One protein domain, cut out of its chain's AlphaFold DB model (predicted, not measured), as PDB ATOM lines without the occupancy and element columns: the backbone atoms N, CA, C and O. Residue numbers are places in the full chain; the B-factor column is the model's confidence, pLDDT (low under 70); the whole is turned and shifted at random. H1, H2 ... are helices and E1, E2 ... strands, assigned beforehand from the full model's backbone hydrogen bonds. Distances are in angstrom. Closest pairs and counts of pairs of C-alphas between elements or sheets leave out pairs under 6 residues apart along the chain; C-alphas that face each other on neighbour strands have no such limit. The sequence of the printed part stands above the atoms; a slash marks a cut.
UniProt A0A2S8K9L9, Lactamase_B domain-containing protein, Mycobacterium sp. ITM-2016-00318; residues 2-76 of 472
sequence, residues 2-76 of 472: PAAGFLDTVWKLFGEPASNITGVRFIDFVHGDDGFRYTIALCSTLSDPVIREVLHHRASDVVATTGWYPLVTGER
ATOM      1  N   PRO A   2      -6.066   2.740  20.658       69.75
ATOM      2  CA  PRO A   2      -6.641   1.445  21.081       69.75
ATOM      3  C   PRO A   2      -5.877   0.199  20.576       69.75
ATOM      4  O   PRO A   2      -5.909  -0.844  21.218       69.75
ATOM      5  N   ALA A   3      -5.132   0.297  19.465       72.62
ATOM      6  CA  ALA A   3      -4.478  -0.861  18.840       72.62
ATOM      7  C   ALA A   3      -3.323  -1.461  19.657       72.62
ATOM      8  O   ALA A   3      -3.250  -2.677  19.778       72.62
ATOM      9  N   ALA A   4      -2.451  -0.630  20.238       78.44
ATOM     10  CA  ALA A   4      -1.335  -1.114  21.057       78.44
ATOM     11  C   ALA A   4      -1.837  -1.838  22.320       78.44
ATOM     12  O   ALA A   4      -1.396  -2.941  22.609       78.44
ATOM     13  N   GLY A   5      -2.843  -1.273  23.000       84.19
ATOM     14  CA  GLY A   5      -3.444  -1.897  24.184       84.19
ATOM     15  C   GLY A   5      -4.156  -3.220  23.884       84.19
ATOM     16  O   GLY A   5      -4.072  -4.155  24.681       84.19
ATOM     17  N   PHE A   6      -4.810  -3.338  22.724       87.25
ATOM     18  CA  PHE A   6      -5.365  -4.618  22.277       87.25
ATOM     19  C   PHE A   6      -4.264  -5.643  22.010       87.25
ATOM     20  O   PHE A   6      -4.345  -6.748  22.532       87.25
ATOM     21  N   LEU A   7      -3.229  -5.284  21.244       88.00
ATOM     22  CA  LEU A   7      -2.138  -6.204  20.909       88.00
ATOM     23  C   LEU A   7      -1.401  -6.696  22.156       88.00
ATOM     24  O   LEU A   7      -1.179  -7.896  22.279       88.00
ATOM     25  N   ASP A   8      -1.122  -5.814  23.116       89.50
ATOM     26  CA  ASP A   8      -0.533  -6.198  24.405       89.50
ATOM     27  C   ASP A   8      -1.441  -7.149  25.188       89.50
ATOM     28  O   ASP A   8      -0.969  -8.078  25.842       89.50
ATOM     29  N   THR A   9      -2.755  -6.924  25.143       88.25
ATOM     30  CA  THR A   9      -3.724  -7.784  25.831       88.25
ATOM     31  C   THR A   9      -3.790  -9.157  25.185       88.25
ATOM     32  O   THR A   9      -3.717 -10.169  25.874       88.25
ATOM     33  N   VAL A  10      -3.863  -9.207  23.860       88.06
ATOM     34  CA  VAL A  10      -3.877 -10.456  23.100       88.06
ATOM     35  C   VAL A  10      -2.551 -11.208  23.259       88.06
ATOM     36  O   VAL A  10      -2.565 -12.422  23.447       88.06
ATOM     37  N   TRP A  11      -1.417 -10.503  23.308       91.31
ATOM     38  CA  TRP A  11      -0.114 -11.079  23.649       91.31
ATOM     39  C   TRP A  11      -0.092 -11.678  25.054       91.31
ATOM     40  O   TRP A  11       0.382 -12.792  25.244       91.31
ATOM     41  N   LYS A  12      -0.645 -10.986  26.054       91.69
ATOM     42  CA  LYS A  12      -0.749 -11.526  27.420       91.69
ATOM     43  C   LYS A  12      -1.663 -12.747  27.498       91.69
ATOM     44  O   LYS A  12      -1.379 -13.657  28.269       91.69
ATOM     45  N   LEU A  13      -2.751 -12.754  26.729       88.50
ATOM     46  CA  LEU A  13      -3.719 -13.850  26.727       88.50
ATOM     47  C   LEU A  13      -3.189 -15.094  26.012       88.50
ATOM     48  O   LEU A  13      -3.502 -16.211  26.433       88.50
ATOM     49  N   PHE A  14      -2.424 -14.912  24.932       89.69
ATOM     50  CA  PHE A  14      -2.125 -15.994  23.992       89.69
ATOM     51  C   PHE A  14      -0.639 -16.230  23.727       89.69
ATOM     52  O   PHE A  14      -0.304 -17.277  23.188       89.69
ATOM     53  N   GLY A  15       0.253 -15.328  24.135       90.94
ATOM     54  CA  GLY A  15       1.700 -15.470  23.989       90.94
ATOM     55  C   GLY A  15       2.189 -15.296  22.550       90.94
ATOM     56  O   GLY A  15       1.681 -14.461  21.804       90.94
ATOM     57  N   GLU A  16       3.181 -16.102  22.171       88.25
ATOM     58  CA  GLU A  16       3.851 -16.079  20.863       88.25
ATOM     59  C   GLU A  16       2.903 -16.030  19.645       88.25
ATOM     60  O   GLU A  16       3.173 -15.218  18.756       88.25
ATOM     61  N   PRO A  17       1.764 -16.757  19.597       84.75
ATOM     62  CA  PRO A  17       0.777 -16.630  18.522       84.75
ATOM     63  C   PRO A  17       0.344 -15.192  18.208       84.75
ATOM     64  O   PRO A  17       0.040 -14.878  17.060       84.75
ATOM     65  N   ALA A  18       0.324 -14.290  19.191       87.75
ATOM     66  CA  ALA A  18      -0.062 -12.898  18.969       87.75
ATOM     67  C   ALA A  18       0.948 -12.115  18.104       87.75
ATOM     68  O   ALA A  18       0.562 -11.104  17.513       87.75
ATOM     69  N   SER A  19       2.197 -12.592  17.958       84.88
ATOM     70  CA  SER A  19       3.184 -12.026  17.011       84.88
ATOM     71  C   SER A  19       2.681 -12.053  15.569       84.88
ATOM     72  O   SER A  19       3.049 -11.201  14.761       84.88
ATOM     73  N   ASN A  20       1.785 -12.990  15.262       76.12
ATOM     74  CA  ASN A  20       1.211 -13.153  13.939       76.12
ATOM     75  C   ASN A  20       0.128 -12.118  13.625       76.12
ATOM     76  O   ASN A  20      -0.388 -12.112  12.509       76.12
ATOM     77  N   ILE A  21      -0.241 -11.230  14.554       82.25
ATOM     78  CA  ILE A  21      -1.163 -10.129  14.266       82.25
ATOM     79  C   ILE A  21      -0.390  -8.995  13.593       82.25
ATOM     80  O   ILE A  21       0.357  -8.247  14.215       82.25
ATOM     81  N   THR A  22      -0.617  -8.836  12.293       75.56
ATOM     82  CA  THR A  22       0.040  -7.829  11.446       75.56
ATOM     83  C   THR A  22      -0.620  -6.454  11.522       75.56
ATOM     84  O   THR A  22      -0.041  -5.457  11.091       75.56
ATOM     85  N   GLY A  23      -1.840  -6.370  12.058       78.69
ATOM     86  CA  GLY A  23      -2.512  -5.097  12.281       78.69
ATOM     87  C   GLY A  23      -3.883  -5.243  12.922       78.69
ATOM     88  O   GLY A  23      -4.513  -6.292  12.837       78.69
ATOM     89  N   VAL A  24      -4.359  -4.165  13.549       82.69
ATOM     90  CA  VAL A  24      -5.678  -4.125  14.195       82.69
ATOM     91  C   VAL A  24      -6.392  -2.822  13.861       82.69
ATOM     92  O   VAL A  24      -5.790  -1.745  13.886       82.69
ATOM     93  N   ARG A  25      -7.683  -2.912  13.533       81.06
ATOM     94  CA  ARG A  25      -8.577  -1.760  13.331       81.06
ATOM     95  C   ARG A  25      -9.835  -1.932  14.164       81.06
ATOM     96  O   ARG A  25     -10.299  -3.046  14.326       81.06
ATOM     97  N   PHE A  26     -10.413  -0.834  14.631       84.12
ATOM     98  CA  PHE A  26     -11.622  -0.873  15.450       84.12
ATOM     99  C   PHE A  26     -12.805  -0.338  14.657       84.12
ATOM    100  O   PHE A  26     -12.673   0.672  13.963       84.12
ATOM    101  N   ILE A  27     -13.937  -1.028  14.745       79.56
ATOM    102  CA  ILE A  27     -15.218  -0.590  14.195       79.56
ATOM    103  C   ILE A  27     -16.214  -0.544  15.340       79.56
ATOM    104  O   ILE A  27     -16.482  -1.569  15.958       79.56
ATOM    105  N   ASP A  28     -16.785   0.627  15.588       81.62
ATOM    106  CA  ASP A  28     -17.938   0.744  16.469       81.62
ATOM    107  C   ASP A  28     -19.183   0.312  15.702       81.62
ATOM    108  O   ASP A  28     -19.569   0.932  14.709       81.62
ATOM    109  N   PHE A  29     -19.793  -0.774  16.156       75.62
ATOM    110  CA  PHE A  29     -21.074  -1.236  15.665       75.62
ATOM    111  C   PHE A  29     -22.168  -0.738  16.605       75.62
ATOM    112  O   PHE A  29     -22.076  -0.915  17.819       75.62
ATOM    113  N   VAL A  30     -23.193  -0.111  16.034       79.38
ATOM    114  CA  VAL A  30     -24.412   0.289  16.736       79.38
ATOM    115  C   VAL A  30     -25.560  -0.423  16.041       79.38
ATOM    116  O   VAL A  30     -25.818  -0.177  14.862       79.38
ATOM    117  N   HIS A  31     -26.205  -1.336  16.754       67.44
ATOM    118  CA  HIS A  31     -27.395  -2.006  16.269       67.44
ATOM    119  C   HIS A  31     -28.578  -1.025  16.335       67.44
ATOM    120  O   HIS A  31     -28.804  -0.369  17.354       67.44
ATOM    121  N   GLY A  32     -29.264  -0.848  15.203       57.75
ATOM    122  CA  GLY A  32     -30.169   0.285  14.977       57.75
ATOM    123  C   GLY A  32     -31.440   0.286  15.827       57.75
ATOM    124  O   GLY A  32     -31.953   1.361  16.125       57.75
ATOM    125  N   ASP A  33     -31.915  -0.886  16.251       66.44
ATOM    126  CA  ASP A  33     -33.253  -1.028  16.846       66.44
ATOM    127  C   ASP A  33     -33.258  -1.056  18.386       66.44
ATOM    128  O   ASP A  33     -34.271  -0.758  19.013       66.44
ATOM    129  N   ASP A  34     -32.130  -1.384  19.013       71.62
ATOM    130  CA  ASP A  34     -31.983  -1.587  20.464       71.62
ATOM    131  C   ASP A  34     -30.850  -0.745  21.078       71.62
ATOM    132  O   ASP A  34     -30.624  -0.786  22.289       71.62
ATOM    133  N   GLY A  35     -30.130   0.034  20.263       70.38
ATOM    134  CA  GLY A  35     -29.005   0.852  20.720       70.38
ATOM    135  C   GLY A  35     -27.820   0.022  21.220       70.38
ATOM    136  O   GLY A  35     -26.923   0.569  21.870       70.38
ATOM    137  N   PHE A  36     -27.798  -1.283  20.927       75.06
ATOM    138  CA  PHE A  36     -26.722  -2.172  21.335       75.06
ATOM    139  C   PHE A  36     -25.432  -1.762  20.623       75.06
ATOM    140  O   PHE A  36     -25.315  -1.834  19.397       75.06
ATOM    141  N   ARG A  37     -24.457  -1.290  21.403       79.69
ATOM    142  CA  ARG A  37     -23.168  -0.817  20.902       79.69
ATOM    143  C   ARG A  37     -22.066  -1.763  21.337       79.69
ATOM    144  O   ARG A  37     -21.882  -1.990  22.528       79.69
ATOM    145  N   TYR A  38     -21.285  -2.242  20.381       82.25
ATOM    146  CA  TYR A  38     -20.059  -2.976  20.666       82.25
ATOM    147  C   TYR A  38     -18.975  -2.599  19.669       82.25
ATOM    148  O   TYR A  38     -19.243  -2.249  18.519       82.25
ATOM    149  N   THR A  39     -17.729  -2.658  20.117       81.69
ATOM    150  CA  THR A  39     -16.580  -2.361  19.269       81.69
ATOM    151  C   THR A  39     -15.962  -3.670  18.795       81.69
ATOM    152  O   THR A  39     -15.646  -4.562  19.581       81.69
ATOM    153  N   ILE A  40     -15.778  -3.783  17.488       83.38
ATOM    154  CA  ILE A  40     -15.141  -4.918  16.830       83.38
ATOM    155  C   ILE A  40     -13.675  -4.571  16.586       83.38
ATOM    156  O   ILE A  40     -13.379  -3.595  15.895       83.38
ATOM    157  N   ALA A  41     -12.760  -5.385  17.101       85.19
ATOM    158  CA  ALA A  41     -11.343  -5.344  16.770       85.19
ATOM    159  C   ALA A  41     -11.079  -6.235  15.545       85.19
ATOM    160  O   ALA A  41     -10.899  -7.444  15.659       85.19
ATOM    161  N   LEU A  42     -11.053  -5.642  14.355       78.12
ATOM    162  CA  LEU A  42     -10.620  -6.304  13.128       78.12
ATOM    163  C   LEU A  42      -9.126  -6.636  13.215       78.12
ATOM    164  O   LEU A  42      -8.289  -5.741  13.086       78.12
ATOM    165  N   CYS A  43      -8.795  -7.907  13.397       78.12
ATOM    166  CA  CYS A  43      -7.430  -8.398  13.543       78.12
ATOM    167  C   CYS A  43      -6.945  -8.946  12.206       78.12
ATOM    168  O   CYS A  43      -7.472  -9.942  11.725       78.12
ATOM    169  N   SER A  44      -5.960  -8.311  11.581       72.12
ATOM    170  CA  SER A  44      -5.253  -8.867  10.426       72.12
ATOM    171  C   SER A  44      -4.145  -9.781  10.927       72.12
ATOM    172  O   SER A  44      -3.265  -9.318  11.649       72.12
ATOM    173  N   THR A  45      -4.161 -11.056  10.550       68.25
ATOM    174  CA  THR A  45      -3.135 -12.026  10.970       68.25
ATOM    175  C   THR A  45      -2.282 -12.494   9.792       68.25
ATOM    176  O   THR A  45      -2.688 -12.357   8.641       68.25
ATOM    177  N   LEU A  46      -1.116 -13.086  10.044       60.16
ATOM    178  CA  LEU A  46      -0.440 -13.950   9.074       60.16
ATOM    179  C   LEU A  46      -1.306 -15.192   8.781       60.16
ATOM    180  O   LEU A  46      -2.395 -15.370   9.350       60.16
ATOM    181  N   SER A  47      -0.873 -16.042   7.852       55.81
ATOM    182  CA  SER A  47      -1.567 -17.298   7.526       55.81
ATOM    183  C   SER A  47      -1.360 -18.394   8.581       55.81
ATOM    184  O   SER A  47      -1.325 -19.568   8.245       55.81
ATOM    185  N   ASP A  48      -1.265 -18.009   9.853       60.56
ATOM    186  CA  ASP A  48      -0.972 -18.907  10.961       60.56
ATOM    187  C   ASP A  48      -2.276 -19.513  11.537       60.56
ATOM    188  O   ASP A  48      -3.207 -18.764  11.869       60.56
ATOM    189  N   PRO A  49      -2.360 -20.850  11.665       55.69
ATOM    190  CA  PRO A  49      -3.494 -21.541  12.266       55.69
ATOM    191  C   PRO A  49      -3.856 -21.147  13.682       55.69
ATOM    192  O   PRO A  49      -5.023 -20.929  14.017       55.69
ATOM    193  N   VAL A  50      -2.828 -21.094  14.511       69.69
ATOM    194  CA  VAL A  50      -2.919 -21.087  15.957       69.69
ATOM    195  C   VAL A  50      -3.533 -19.772  16.395       69.69
ATOM    196  O   VAL A  50      -4.471 -19.762  17.186       69.69
ATOM    197  N   ILE A  51      -3.088 -18.648  15.829       72.56
ATOM    198  CA  ILE A  51      -3.647 -17.342  16.201       72.56
ATOM    199  C   ILE A  51      -5.107 -17.179  15.768       72.56
ATOM    200  O   ILE A  51      -5.889 -16.537  16.470       72.56
ATOM    201  N   ARG A  52      -5.499 -17.755  14.626       68.69
ATOM    202  CA  ARG A  52      -6.877 -17.663  14.127       68.69
ATOM    203  C   ARG A  52      -7.818 -18.514  14.962       68.69
ATOM    204  O   ARG A  52      -8.878 -18.026  15.344       68.69
ATOM    205  N   GLU A  53      -7.409 -19.740  15.274       67.75
ATOM    206  CA  GLU A  53      -8.138 -20.641  16.165       67.75
ATOM    207  C   GLU A  53      -8.310 -20.003  17.544       67.75
ATOM    208  O   GLU A  53      -9.421 -19.919  18.064       67.75
ATOM    209  N   VAL A  54      -7.230 -19.455  18.100       76.50
ATOM    210  CA  VAL A  54      -7.245 -18.822  19.416       76.50
ATOM    211  C   VAL A  54      -8.138 -17.578  19.440       76.50
ATOM    212  O   VAL A  54      -8.979 -17.456  20.328       76.50
ATOM    213  N   LEU A  55      -8.023 -16.672  18.467       77.12
ATOM    214  CA  LEU A  55      -8.880 -15.483  18.411       77.12
ATOM    215  C   LEU A  55     -10.354 -15.824  18.143       77.12
ATOM    216  O   LEU A  55     -11.220 -15.071  18.583       77.12
ATOM    217  N   HIS A  56     -10.651 -16.929  17.448       71.94
ATOM    218  CA  HIS A  56     -12.020 -17.377  17.170       71.94
ATOM    219  C   HIS A  56     -12.647 -18.104  18.366       71.94
ATOM    220  O   HIS A  56     -13.670 -17.665  18.888       71.94
ATOM    221  N   HIS A  57     -12.011 -19.169  18.857       71.56
ATOM    222  CA  HIS A  57     -12.540 -19.994  19.949       71.56
ATOM    223  C   HIS A  57     -12.467 -19.310  21.311       71.56
ATOM    224  O   HIS A  57     -13.275 -19.610  22.189       71.56
ATOM    225  N   ARG A  58     -11.523 -18.382  21.494       80.12
ATOM    226  CA  ARG A  58     -11.350 -17.618  22.738       80.12
ATOM    227  C   ARG A  58     -11.710 -16.148  22.565       80.12
ATOM    228  O   ARG A  58     -11.270 -15.305  23.346       80.12
ATOM    229  N   ALA A  59     -12.547 -15.830  21.573       77.94
ATOM    230  CA  ALA A  59     -13.066 -14.481  21.365       77.94
ATOM    231  C   ALA A  59     -13.726 -13.924  22.636       77.94
ATOM    232  O   ALA A  59     -13.550 -12.752  22.959       77.94
ATOM    233  N   SER A  60     -14.425 -14.779  23.393       80.31
ATOM    234  CA  SER A  60     -15.030 -14.432  24.684       80.31
ATOM    235  C   SER A  60     -14.021 -13.903  25.697       80.31
ATOM    236  O   SER A  60     -14.335 -12.963  26.418       80.31
ATOM    237  N   ASP A  61     -12.810 -14.457  25.734       86.44
ATOM    238  CA  ASP A  61     -11.773 -14.077  26.698       86.44
ATOM    239  C   ASP A  61     -11.218 -12.688  26.359       86.44
ATOM    240  O   ASP A  61     -10.994 -11.849  27.235       86.44
ATOM    241  N   VAL A  62     -11.059 -12.417  25.062       85.81
ATOM    242  CA  VAL A  62     -10.671 -11.097  24.555       85.81
ATOM    243  C   VAL A  62     -11.769 -10.076  24.837       85.81
ATOM    244  O   VAL A  62     -11.462  -9.003  25.353       85.81
ATOM    245  N   VAL A  63     -13.038 -10.406  24.576       86.62
ATOM    246  CA  VAL A  63     -14.184  -9.531  24.881       86.62
ATOM    247  C   VAL A  63     -14.269  -9.252  26.376       86.62
ATOM    248  O   VAL A  63     -14.409  -8.097  26.764       86.62
ATOM    249  N   ALA A  64     -14.134 -10.273  27.222       86.25
ATOM    250  CA  ALA A  64     -14.183 -10.117  28.672       86.25
ATOM    251  C   ALA A  64     -13.067  -9.200  29.193       86.25
ATOM    252  O   ALA A  64     -13.280  -8.438  30.132       86.25
ATOM    253  N   THR A  65     -11.891  -9.244  28.563       87.19
ATOM    254  CA  THR A  65     -10.728  -8.457  28.994       87.19
ATOM    255  C   THR A  65     -10.713  -7.045  28.406       87.19
ATOM    256  O   THR A  65     -10.265  -6.104  29.056       87.19
ATOM    257  N   THR A  66     -11.177  -6.880  27.168       85.62
ATOM    258  CA  THR A  66     -11.001  -5.635  26.401       85.62
ATOM    259  C   THR A  66     -12.299  -4.891  26.105       85.62
ATOM    260  O   THR A  66     -12.260  -3.733  25.697       85.62
ATOM    261  N   GLY A  67     -13.450  -5.546  26.261       84.62
ATOM    262  CA  GLY A  67     -14.735  -5.069  25.750       84.62
ATOM    263  C   GLY A  67     -14.842  -5.103  24.221       84.62
ATOM    264  O   GLY A  67     -15.838  -4.635  23.670       84.62
ATOM    265  N   TRP A  68     -13.831  -5.631  23.522       86.56
ATOM    266  CA  TRP A  68     -13.752  -5.641  22.067       86.56
ATOM    267  C   TRP A  68     -13.869  -7.055  21.521       86.56
ATOM    268  O   TRP A  68     -13.164  -7.964  21.954       86.56
ATOM    269  N   TYR A  69     -14.735  -7.232  20.527       83.81
ATOM    270  CA  TYR A  69     -14.877  -8.509  19.839       83.81
ATOM    271  C   TYR A  69     -13.767  -8.668  18.798       83.81
ATOM    272  O   TYR A  69     -13.747  -7.888  17.839       83.81
ATOM    273  N   PRO A  70     -12.833  -9.627  18.949       83.19
ATOM    274  CA  PRO A  70     -11.813  -9.857  17.942       83.19
ATOM    275  C   PRO A  70     -12.459 -10.487  16.709       83.19
ATOM    276  O   PRO A  70     -12.888 -11.637  16.721       83.19
ATOM    277  N   LEU A  71     -12.506  -9.735  15.614       78.44
ATOM    278  CA  LEU A  71     -12.863 -10.285  14.319       78.44
ATOM    279  C   LEU A  71     -11.584 -10.624  13.571       78.44
ATOM    280  O   LEU A  71     -10.900  -9.740  13.048       78.44
ATOM    281  N   VAL A  72     -11.264 -11.912  13.532       69.31
ATOM    282  CA  VAL A  72     -10.137 -12.416  12.756       69.31
ATOM    283  C   VAL A  72     -10.411 -12.179  11.284       69.31
ATOM    284  O   VAL A  72     -11.422 -12.598  10.733       69.31
ATOM    285  N   THR A  73      -9.463 -11.519  10.647       63.19
ATOM    286  CA  THR A  73      -9.364 -11.419   9.203       63.19
ATOM    287  C   THR A  73      -8.017 -12.020   8.834       63.19
ATOM    288  O   THR A  73      -6.996 -11.674   9.434       63.19
ATOM    289  N   GLY A  74      -7.994 -12.947   7.877       53.59
ATOM    290  CA  GLY A  74      -6.719 -13.450   7.368       53.59
ATOM    291  C   GLY A  74      -5.852 -12.317   6.819       53.59
ATOM    292  O   GLY A  74      -6.354 -11.201   6.620       53.59
ATOM    293  N   GLU A  75      -4.565 -12.593   6.545       48.69
ATOM    294  CA  GLU A  75      -3.706 -11.683   5.772       48.69
ATOM    295  C   GLU A  75      -4.575 -11.240   4.616       48.69
ATOM    296  O   GLU A  75      -5.115 -12.100   3.924       48.69
ATOM    297  N   ARG A  76      -4.844  -9.936   4.538       50.69
ATOM    298  CA  ARG A  76      -6.019  -9.343   3.896       50.69
ATOM    299  C   ARG A  76      -5.967  -9.521   2.378       50.69
ATOM    300  O   ARG A  76      -5.852  -8.531   1.676       50.69
TER     301      ARG A  76
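Overview. This is residues 2 to 76 of the 472 residues of the protein "Lactamase_B domain-containing protein" of Mycobacterium sp. ITM-2016-00318 (UniProt A0A2S8K9L9). A long two-strand hairpin, E1 and E2, with the shorter E3 beside E2, forms a strongly twisted sheet; H1, H3 and H4 gather round one part of it with the small H2, while the hairpin's tip, residues 31 to 36, sticks out free at the other end. The printed part has 75 residues with four named helices and three named strands, in the order H1 H2 E1 E2 H3 H4 E3. The sheet's order is E1 E2 E3, mixed, and the class is mixed, helices and strands. The whole is compact, with a radius of gyration of the C-alphas of 12.1 A, yet elongated in outline, spanning 39 by 24 by 22 A.

Along the chain. Find C-alpha 2 at (-6.641, 1.445, 21.081); from there H1 runs over residues 2 to 14, 18.2 A long. Next come H2, residues 16 to 20, 8.0 A, and E1, residues 21 to 30, 25.6 A, which ends at C-alpha 30 at (-24.412, 0.289, 16.736). E2, residues 37 to 45, runs 25.0 A. H3, residues 49 to 57, is 12.0 A long, and H4, residues 59 to 66, is 10.4 A. E3, residues 68 to 73, covers 14.8 A and ends at C-alpha 73 at (-9.364, -11.419, 9.203).

Arrangement. Start with the hairpin E1 and E2, antiparallel at 161 degrees, where N 25 and O 42 are 2.9 A apart, within hydrogen-bond range. E3 is parallel to E2 at 35 degrees, with N 71 and O 41 at 2.8 A. E2, H3 H4, E3 make a strand-helix-strand unit, two parallel neighbour strands with helices between, and its crossover is right-handed. H1 and H3 are on one face of the sheet, in two layers. H1, at a height of 8.6 A over the sheet, runs across the strands, over E2 and only just over E1, on which 3 of its C-alphas fall. H3, at 9.2 A, runs along the strands over E2 and E3; its closest C-alphas to E3 are those of Arg 52 and Val 72, 6.3 A. H4 stands at the sheet's level, and H2 only grazes the sheet. H1 and H4 touch at Val 10 and Val 62, the closest C-alphas, 7.0 A, at a steep tilt of 55 degrees, opposite ways. H2 and H4 are apart. Every O i to N i+4 pair is within hydrogen-bond range in H1, H3 and H4; in H2 0 of 1 is, against 2 of 2 O i to N i+3 pairs.

Size, cuts and confidence. Look for the farthest C-alphas at Glu 16 and Asp 33, 40.2 A apart. The printed part has no cut, and no link is long. Its mean pLDDT is 77.4, and it is under 70 at residue 2, residues 31 to 33, 45 to 50, 52 to 53 and 72 to 76.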